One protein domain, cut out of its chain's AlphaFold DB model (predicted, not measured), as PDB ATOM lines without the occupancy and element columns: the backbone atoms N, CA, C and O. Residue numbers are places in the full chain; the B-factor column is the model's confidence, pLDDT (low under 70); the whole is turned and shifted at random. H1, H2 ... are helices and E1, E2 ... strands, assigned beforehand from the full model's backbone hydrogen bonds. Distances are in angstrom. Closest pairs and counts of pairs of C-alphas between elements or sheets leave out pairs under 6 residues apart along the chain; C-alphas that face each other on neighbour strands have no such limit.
ATOM      1  N   ASP A   4     -21.987 -13.558 -21.002       68.50
ATOM      2  CA  ASP A   4     -23.260 -12.876 -21.233       68.50
ATOM      3  C   ASP A   4     -23.261 -11.378 -20.941       68.50
ATOM      4  O   ASP A   4     -23.917 -10.630 -21.656       68.50
ATOM      5  N   ALA A   5     -22.551 -10.905 -19.912       82.00
ATOM      6  CA  ALA A   5     -22.708  -9.518 -19.462       82.00
ATOM      7  C   ALA A   5     -22.268  -8.504 -20.533       82.00
ATOM      8  O   ALA A   5     -23.001  -7.568 -20.837       82.00
ATOM      9  N   LYS A   6     -21.109  -8.732 -21.167       83.50
ATOM     10  CA  LYS A   6     -20.601  -7.865 -22.245       83.50
ATOM     11  C   LYS A   6     -21.526  -7.880 -23.457       83.50
ATOM     12  O   LYS A   6     -21.893  -6.827 -23.957       83.50
ATOM     13  N   SER A   7     -21.954  -9.066 -23.883       87.00
ATOM     14  CA  SER A   7     -22.885  -9.225 -25.001       87.00
ATOM     15  C   SER A   7     -24.221  -8.530 -24.726       87.00
ATOM     16  O   SER A   7     -24.717  -7.812 -25.586       87.00
ATOM     17  N   LYS A   8     -24.766  -8.655 -23.509       89.12
ATOM     18  CA  LYS A   8     -25.986  -7.951 -23.078       89.12
ATOM     19  C   LYS A   8     -25.836  -6.431 -23.145       89.12
ATOM     20  O   LYS A   8     -26.769  -5.763 -23.575       89.12
ATOM     21  N   ILE A  16     -29.517   2.234 -28.920       95.00
ATOM     22  CA  ILE A  16     -29.123   3.600 -28.533       95.00
ATOM     23  C   ILE A  16     -28.304   4.268 -29.647       95.00
ATOM     24  O   ILE A  16     -28.502   5.446 -29.937       95.00
ATOM     25  N   LEU A  17     -27.403   3.529 -30.305       92.38
ATOM     26  CA  LEU A  17     -26.623   4.053 -31.433       92.38
ATOM     27  C   LEU A  17     -27.517   4.476 -32.606       92.38
ATOM     28  O   LEU A  17     -27.232   5.495 -33.235       92.38
ATOM     29  N   CYS A  18     -28.588   3.725 -32.870       91.69
ATOM     30  CA  CYS A  18     -29.577   4.070 -33.890       91.69
ATOM     31  C   CYS A  18     -30.445   5.262 -33.452       91.69
ATOM     32  O   CYS A  18     -30.561   6.238 -34.184       91.69
ATOM     33  N   GLU A  19     -31.018   5.211 -32.245       94.38
ATOM     34  CA  GLU A  19     -31.926   6.234 -31.700       94.38
ATOM     35  C   GLU A  19     -31.269   7.615 -31.604       94.38
ATOM     36  O   GLU A  19     -31.916   8.636 -31.828       94.38
ATOM     37  N   GLN A  20     -29.976   7.653 -31.287       93.38
ATOM     38  CA  GLN A  20     -29.216   8.896 -31.165       93.38
ATOM     39  C   GLN A  20     -28.597   9.362 -32.493       93.38
ATOM     40  O   GLN A  20     -27.820  10.317 -32.492       93.38
ATOM     41  N   ASN A  21     -28.905   8.710 -33.622       91.00
ATOM     42  CA  ASN A  21     -28.301   8.985 -34.934       91.00
ATOM     43  C   ASN A  21     -26.762   8.973 -34.900       91.00
ATOM     44  O   ASN A  21     -26.096   9.789 -35.536       91.00
ATOM     45  N   ILE A  22     -26.180   8.058 -34.124       91.19
ATOM     46  CA  ILE A  22     -24.726   7.864 -34.060       91.19
ATOM     47  C   ILE A  22     -24.302   6.864 -35.132       91.19
ATOM     48  O   ILE A  22     -23.307   7.091 -35.827       91.19
ATOM     49  N   GLY A  23     -25.050   5.767 -35.263       91.44
ATOM     50  CA  GLY A  23     -24.728   4.659 -36.149       91.44
ATOM     51  C   GLY A  23     -25.885   4.245 -37.051       91.44
ATOM     52  O   GLY A  23     -27.037   4.218 -36.627       91.44
ATOM     53  N   GLN A  24     -25.542   3.880 -38.280       92.44
ATOM     54  CA  GLN A  24     -26.390   3.205 -39.259       92.44
ATOM     55  C   GLN A  24     -25.825   1.807 -39.547       92.44
ATOM     56  O   GLN A  24     -24.651   1.538 -39.275       92.44
ATOM     57  N   ASP A  25     -26.663   0.908 -40.064       93.19
ATOM     58  CA  ASP A  25     -26.301  -0.491 -40.341       93.19
ATOM     59  C   ASP A  25     -25.697  -1.211 -39.119       93.19
ATOM     60  O   ASP A  25     -24.700  -1.930 -39.215       93.19
ATOM     61  N   VAL A  26     -26.273  -0.977 -37.934       93.00
ATOM     62  CA  VAL A  26     -25.738  -1.498 -36.670       93.00
ATOM     63  C   VAL A  26     -25.933  -3.015 -36.581       93.00
ATOM     64  O   VAL A  26     -27.055  -3.519 -36.587       93.00
ATOM     65  N   VAL A  27     -24.832  -3.751 -36.421       94.38
ATOM     66  CA  VAL A  27     -24.799  -5.215 -36.315       94.38
ATOM     67  C   VAL A  27     -24.043  -5.642 -35.060       94.38
ATOM     68  O   VAL A  27     -22.895  -5.259 -34.839       94.38
ATOM     69  N   VAL A  28     -24.657  -6.506 -34.248       93.31
ATOM     70  CA  VAL A  28     -24.022  -7.086 -33.053       93.31
ATOM     71  C   VAL A  28     -23.502  -8.490 -33.355       93.31
ATOM     72  O   VAL A  28     -24.266  -9.396 -33.685       93.31
ATOM     73  N   ILE A  29     -22.199  -8.705 -33.180       90.94
ATOM     74  CA  ILE A  29     -21.526  -9.995 -33.366       90.94
ATOM     75  C   ILE A  29     -21.096 -10.525 -31.995       90.94
ATOM     76  O   ILE A  29     -19.978 -10.300 -31.529       90.94
ATOM     77  N   ALA A  30     -22.003 -11.242 -31.328       84.62
ATOM     78  CA  ALA A  30     -21.791 -11.739 -29.964       84.62
ATOM     79  C   ALA A  30     -21.201 -13.164 -29.878       84.62
ATOM     80  O   ALA A  30     -20.742 -13.570 -28.812       84.62
ATOM     81  N   LYS A  31     -21.199 -13.936 -30.975       82.75
ATOM     82  CA  LYS A  31     -20.696 -15.329 -31.001       82.75
ATOM     83  C   LYS A  31     -19.170 -15.450 -31.165       82.75
ATOM     84  O   LYS A  31     -18.643 -16.557 -31.156       82.75
ATOM     85  N   ALA A  32     -18.458 -14.334 -31.310       80.69
ATOM     86  CA  ALA A  32     -17.006 -14.308 -31.461       80.69
ATOM     87  C   ALA A  32     -16.269 -14.426 -30.111       80.69
ATOM     88  O   ALA A  32     -16.855 -14.273 -29.038       80.69
ATOM     89  N   LYS A  33     -14.944 -14.648 -30.157       81.69
ATOM     90  CA  LYS A  33     -14.073 -14.636 -28.961       81.69
ATOM     91  C   LYS A  33     -14.184 -13.316 -28.183       81.69
ATOM     92  O   LYS A  33     -14.129 -13.325 -26.955       81.69
ATOM     93  N   LEU A  34     -14.358 -12.205 -28.901       81.94
ATOM     94  CA  LEU A  34     -14.634 -10.878 -28.360       81.94
ATOM     95  C   LEU A  34     -15.928 -10.347 -28.991       81.94
ATOM     96  O   LEU A  34     -15.947 -10.143 -30.205       81.94
ATOM     97  N   PRO A  35     -16.991 -10.128 -28.200       87.06
ATOM     98  CA  PRO A  35     -18.208  -9.498 -28.690       87.06
ATOM     99  C   PRO A  35     -17.926  -8.097 -29.250       87.06
ATOM    100  O   PRO A  35     -17.222  -7.308 -28.613       87.06
ATOM    101  N   ILE A  36     -18.482  -7.803 -30.425       90.81
ATOM    102  CA  ILE A  36     -18.303  -6.542 -31.160       90.81
ATOM    103  C   ILE A  36     -19.661  -6.015 -31.637       90.81
ATOM    104  O   ILE A  36     -20.549  -6.794 -31.977       90.81
ATOM    105  N   VAL A  37     -19.793  -4.693 -31.697       93.12
ATOM    106  CA  VAL A  37     -20.826  -3.983 -32.457       93.12
ATOM    107  C   VAL A  37     -20.142  -3.315 -33.639       93.12
ATOM    108  O   VAL A  37     -19.204  -2.548 -33.443       93.12
ATOM    109  N   LYS A  38     -20.594  -3.622 -34.849       93.25
ATOM    110  CA  LYS A  38     -20.134  -2.984 -36.082       93.25
ATOM    111  C   LYS A  38     -21.208  -2.039 -36.576       93.25
ATOM    112  O   LYS A  38     -22.378  -2.409 -36.558       93.25
ATOM    113  N   PHE A  39     -20.825  -0.850 -37.001       94.38
ATOM    114  CA  PHE A  39     -21.752   0.108 -37.590       94.38
ATOM    115  C   PHE A  39     -20.998   1.110 -38.458       94.38
ATOM    116  O   PHE A  39     -19.784   1.276 -38.323       94.38
ATOM    117  N   ASN A  40     -21.725   1.799 -39.326       92.50
ATOM    118  CA  ASN A  40     -21.214   2.982 -40.001       92.50
ATOM    119  C   ASN A  40     -21.673   4.213 -39.226       92.50
ATOM    120  O   ASN A  40     -22.822   4.272 -38.792       92.50
ATOM    121  N   THR A  41     -20.811   5.203 -39.023       91.00
ATOM    122  CA  THR A  41     -21.238   6.448 -38.382       91.00
ATOM    123  C   THR A  41     -22.223   7.181 -39.278       91.00
ATOM    124  O   THR A  41     -22.004   7.309 -40.482       91.00
ATOM    125  N   PHE A  42     -23.280   7.728 -38.686       88.38
ATOM    126  CA  PHE A  42     -24.211   8.582 -39.421       88.38
ATOM    127  C   PHE A  42     -23.475   9.802 -40.005       88.38
ATOM    128  O   PHE A  42     -23.617  10.163 -41.171       88.38
ATOM    129  N   PHE A  43     -22.578  10.389 -39.206       83.88
ATOM    130  CA  PHE A  43     -21.715  11.484 -39.634       83.88
ATOM    131  C   PHE A  43     -20.438  10.947 -40.282       83.88
ATOM    132  O   PHE A  43     -19.594  10.345 -39.619       83.88
ATOM    133  N   GLY A  44     -20.277  11.192 -41.583       83.12
ATOM    134  CA  GLY A  44     -19.053  10.866 -42.319       83.12
ATOM    135  C   GLY A  44     -18.910   9.403 -42.744       83.12
ATOM    136  O   GLY A  44     -17.842   9.051 -43.240       83.12
ATOM    137  N   ASN A  45     -19.954   8.579 -42.569       86.75
ATOM    138  CA  ASN A  45     -20.044   7.195 -43.054       86.75
ATOM    139  C   ASN A  45     -18.781   6.360 -42.775       86.75
ATOM    140  O   ASN A  45     -18.283   5.633 -43.633       86.75
ATOM    141  N   SER A  46     -18.204   6.541 -41.590       89.31
ATOM    142  CA  SER A  46     -16.972   5.870 -41.193       89.31
ATOM    143  C   SER A  46     -17.311   4.524 -40.578       89.31
ATOM    144  O   SER A  46     -18.168   4.440 -39.701       89.31
ATOM    145  N   GLN A  47     -16.635   3.471 -41.023       90.56
ATOM    146  CA  GLN A  47     -16.826   2.139 -40.466       90.56
ATOM    147  C   GLN A  47     -16.196   2.063 -39.071       90.56
ATOM    148  O   GLN A  47     -15.006   2.337 -38.904       90.56
ATOM    149  N   VAL A  48     -16.996   1.687 -38.074       89.44
ATOM    150  CA  VAL A  48     -16.584   1.607 -36.672       89.44
ATOM    151  C   VAL A  48     -16.871   0.219 -36.114       89.44
ATOM    152  O   VAL A  48     -17.998  -0.274 -36.145       89.44
ATOM    153  N   ASP A  49     -15.831  -0.377 -35.534       89.38
ATOM    154  CA  ASP A  49     -15.910  -1.605 -34.750       89.38
ATOM    155  C   ASP A  49     -15.784  -1.257 -33.256       89.38
ATOM    156  O   ASP A  49     -14.700  -0.952 -32.755       89.38
ATOM    157  N   PHE A  50     -16.890  -1.329 -32.518       86.31
ATOM    158  CA  PHE A  50     -16.929  -1.078 -31.080       86.31
ATOM    159  C   PHE A  50     -16.886  -2.385 -30.288       86.31
ATOM    160  O   PHE A  50     -17.675  -3.304 -30.510       86.31
ATOM    161  N   ARG A  51     -15.985  -2.470 -29.308       85.19
ATOM    162  CA  ARG A  51     -15.860  -3.628 -28.415       85.19
ATOM    163  C   ARG A  51     -15.589  -3.200 -26.990       85.19
ATOM    164  O   ARG A  51     -14.853  -2.252 -26.742       85.19
ATOM    165  N   ILE A  52     -16.097  -3.984 -26.047       78.06
ATOM    166  CA  ILE A  52     -15.768  -3.822 -24.629       78.06
ATOM    167  C   ILE A  52     -14.461  -4.580 -24.358       78.06
ATOM    168  O   ILE A  52     -14.455  -5.746 -23.933       78.06
ATOM    169  N   SER A  53     -13.345  -3.923 -24.676       69.12
ATOM    170  CA  SER A  53     -11.994  -4.414 -24.393       69.12
ATOM    171  C   SER A  53     -11.626  -4.254 -22.914       69.12
ATOM    172  O   SER A  53     -12.121  -3.373 -22.224       69.12
ATOM    173  N   GLN A  54     -10.738  -5.127 -22.430       66.81
ATOM    174  CA  GLN A  54      -9.955  -4.883 -21.213       66.81
ATOM    175  C   GLN A  54      -8.657  -4.137 -21.574       66.81
ATOM    176  O   GLN A  54      -8.291  -4.090 -22.754       66.81
ATOM    177  N   SER A  55      -7.991  -3.574 -20.560       69.31
ATOM    178  CA  SER A  55      -6.787  -2.714 -20.599       69.31
ATOM    179  C   SER A  55      -5.725  -3.080 -21.643       69.31
ATOM    180  O   SER A  55      -5.093  -2.188 -22.193       69.31
ATOM    181  N   ASN A  56      -5.583  -4.358 -21.996       72.50
ATOM    182  CA  ASN A  56      -4.649  -4.854 -23.013       72.50
ATOM    183  C   ASN A  56      -4.755  -4.128 -24.366       72.50
ATOM    184  O   ASN A  56      -3.743  -3.915 -25.024       72.50
ATOM    185  N   GLY A  57      -5.969  -3.764 -24.801       66.44
ATOM    186  CA  GLY A  57      -6.153  -3.050 -26.072       66.44
ATOM    187  C   GLY A  57      -5.645  -1.606 -26.036       66.44
ATOM    188  O   GLY A  57      -5.174  -1.115 -27.052       66.44
ATOM    189  N   LEU A  58      -5.727  -0.959 -24.870       74.00
ATOM    190  CA  LEU A  58      -5.217   0.394 -24.647       74.00
ATOM    191  C   LEU A  58      -3.695   0.370 -24.463       74.00
ATOM    192  O   LEU A  58      -3.005   1.150 -25.102       74.00
ATOM    193  N   ALA A  59      -3.175  -0.591 -23.695       76.81
ATOM    194  CA  ALA A  59      -1.736  -0.770 -23.493       76.81
ATOM    195  C   ALA A  59      -0.988  -1.093 -24.800       76.81
ATOM    196  O   ALA A  59       0.127  -0.635 -25.017       76.81
ATOM    197  N   ALA A  60      -1.605  -1.866 -25.701       74.62
ATOM    198  CA  ALA A  60      -1.038  -2.106 -27.026       74.62
ATOM    199  C   ALA A  60      -1.011  -0.831 -27.883       74.62
ATOM    200  O   ALA A  60      -0.064  -0.644 -28.637       74.62
ATOM    201  N   LEU A  61      -2.029   0.031 -27.769       74.25
ATOM    202  CA  LEU A  61      -2.068   1.309 -28.483       74.25
ATOM    203  C   LEU A  61      -0.962   2.242 -27.983       74.25
ATOM    204  O   LEU A  61      -0.215   2.765 -28.790       74.25
ATOM    205  N   GLU A  62      -0.806   2.354 -26.664       79.38
ATOM    206  CA  GLU A  62       0.257   3.136 -26.024       79.38
ATOM    207  C   GLU A  62       1.646   2.680 -26.490       79.38
ATOM    208  O   GLU A  62       2.456   3.494 -26.919       79.38
ATOM    209  N   LYS A  63       1.887   1.363 -26.539       75.19
ATOM    210  CA  LYS A  63       3.133   0.817 -27.091       75.19
ATOM    211  C   LYS A  63       3.330   1.148 -28.567       75.19
ATOM    212  O   LYS A  63       4.455   1.396 -28.976       75.19
ATOM    213  N   VAL A  64       2.270   1.133 -29.373       74.50
ATOM    214  CA  VAL A  64       2.354   1.504 -30.794       74.50
ATOM    215  C   VAL A  64       2.586   3.004 -30.967       74.50
ATOM    216  O   VAL A  64       3.307   3.377 -31.883       74.50
ATOM    217  N   ASP A  65       2.039   3.845 -30.091       75.44
ATOM    218  CA  ASP A  65       2.241   5.298 -30.108       75.44
ATOM    219  C   ASP A  65       3.650   5.706 -29.636       75.44
ATOM    220  O   ASP A  65       4.166   6.743 -30.056       75.44
ATOM    221  N   GLU A  66       4.313   4.882 -28.818       73.69
ATOM    222  CA  GLU A  66       5.727   5.052 -28.447       73.69
ATOM    223  C   GLU A  66       6.682   4.770 -29.625       73.69
ATOM    224  O   GLU A  66       7.668   5.487 -29.806       73.69
ATOM    225  N   LEU A  67       6.370   3.793 -30.488       72.88
ATOM    226  CA  LEU A  67       7.259   3.365 -31.582       72.88
ATOM    227  C   LEU A  67       7.666   4.488 -32.562       72.88
ATOM    228  O   LEU A  67       8.841   4.549 -32.918       72.88
ATOM    229  N   PRO A  68       6.776   5.385 -33.031       66.88
ATOM    230  CA  PRO A  68       7.163   6.512 -33.874       66.88
ATOM    231  C   PRO A  68       8.192   7.435 -33.222       66.88
ATOM    232  O   PRO A  68       9.051   7.963 -33.925       66.88
ATOM    233  N   ASN A  69       8.117   7.624 -31.900       64.69
ATOM    234  CA  ASN A  69       9.060   8.466 -31.166       64.69
ATOM    235  C   ASN A  69      10.425   7.782 -31.052       64.69
ATOM    236  O   ASN A  69      11.449   8.437 -31.241       64.69
ATOM    237  N   ASP A  70      10.438   6.467 -30.833       64.00
ATOM    238  CA  ASP A  70      11.668   5.671 -30.830       64.00
ATOM    239  C   ASP A  70      12.331   5.668 -32.215       64.00
ATOM    240  O   ASP A  70      13.547   5.812 -32.333       64.00
ATOM    241  N   VAL A  71      11.540   5.570 -33.289       63.97
ATOM    242  CA  VAL A  71      12.054   5.639 -34.665       63.97
ATOM    243  C   VAL A  71      12.580   7.040 -35.001       63.97
ATOM    244  O   VAL A  71      13.653   7.143 -35.593       63.97
ATOM    245  N   ASP A  72      11.889   8.115 -34.604       63.66
ATOM    246  CA  ASP A  72      12.374   9.493 -34.806       63.66
ATOM    247  C   ASP A  72      13.670   9.761 -34.020       63.66
ATOM    248  O   ASP A  72      14.585  10.419 -34.523       63.66
ATOM    249  N   TYR A  73      13.782   9.199 -32.811       61.47
ATOM    250  CA  TYR A  73      15.000   9.248 -32.005       61.47
ATOM    251  C   TYR A  73      16.161   8.518 -32.693       61.47
ATOM    252  O   TYR A  73      17.231   9.106 -32.864       61.47
ATOM    253  N   LEU A  74      15.945   7.283 -33.160       59.84
ATOM    254  CA  LEU A  74      16.969   6.497 -33.857       59.84
ATOM    255  C   LEU A  74      17.440   7.173 -35.153       59.84
ATOM    256  O   LEU A  74      18.643   7.243 -35.408       59.84
ATOM    257  N   LEU A  75      16.516   7.729 -35.944       64.50
ATOM    258  CA  LEU A  75      16.839   8.456 -37.177       64.50
ATOM    259  C   LEU A  75      17.719   9.685 -36.914       64.50
ATOM    260  O   LEU A  75      18.681   9.912 -37.650       64.50
ATOM    261  N   LYS A  76      17.447  10.434 -35.836       63.28
ATOM    262  CA  LYS A  76      18.279  11.574 -35.410       63.28
ATOM    263  C   LYS A  76      19.660  11.155 -34.923       63.28
ATOM    264  O   LYS A  76      20.631  11.828 -35.246       63.28
ATOM    265  N   THR A  77      19.762  10.076 -34.149       62.44
ATOM    266  CA  THR A  77      21.055   9.621 -33.608       62.44
ATOM    267  C   THR A  77      21.958   8.965 -34.650       62.44
ATOM    268  O   THR A  77      23.166   8.900 -34.442       62.44
ATOM    269  N   CYS A  78      21.392   8.479 -35.758       57.50
ATOM    270  CA  CYS A  78      22.131   7.793 -36.820       57.50
ATOM    271  C   CYS A  78      22.397   8.655 -38.068       57.50
ATOM    272  O   CYS A  78      22.903   8.110 -39.045       57.50
ATOM    273  N   GLU A  79      22.046   9.949 -38.066       58.72
ATOM    274  CA  GLU A  79      22.169  10.861 -39.227       58.72
ATOM    275  C   GLU A  79      21.564  10.287 -40.528       58.72
ATOM    276  O   GLU A  79      22.042  10.542 -41.633       58.72
TER     277      GLU A  79
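This is residues 4 to 8 and 16 to 79 of the 102 residues of an uncharacterized protein of Melampsora larici-populina (strain 98AG31 / pathotype 3-4-7) (UniProt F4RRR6). A small meander sheet E1 - E2 - E3, each strand antiparallel to the last, is grazed by helices H1 and H2, while long H3 sticks out as an arm. The 69 printed residues, mixed in class, have H1, H2, this meander and H3 in order. The whole is extended, radius of gyration of the C-alphas 17.8 A, spanning 54 by 30 by 16 A.

Find E2, residues 36 to 41, forming hairpins with E1, 23 to 29, and E3, 47 to 51. Within hydrogen-bond range are N 27 and O 38, 2.8 A, and N 39 and O 48, 3.0 A. H1, 4 to 8, and H2, 16 to 19, only graze the sheet; H3, 56 to 77, stands free. O i to N i+4 pairs are within range throughout H1, 16 of 18 in H3.

H3 runs 31.3 A from C-alpha 56 at (-4.649, -4.854, -23.013) to C-alpha 77 at (21.055, 9.621, -33.608).

Residues 9 to 15 are cut out, with C-alphas 8 and 16 13.2 A apart; pLDDT is under 70 for residues 68 to 79, among others.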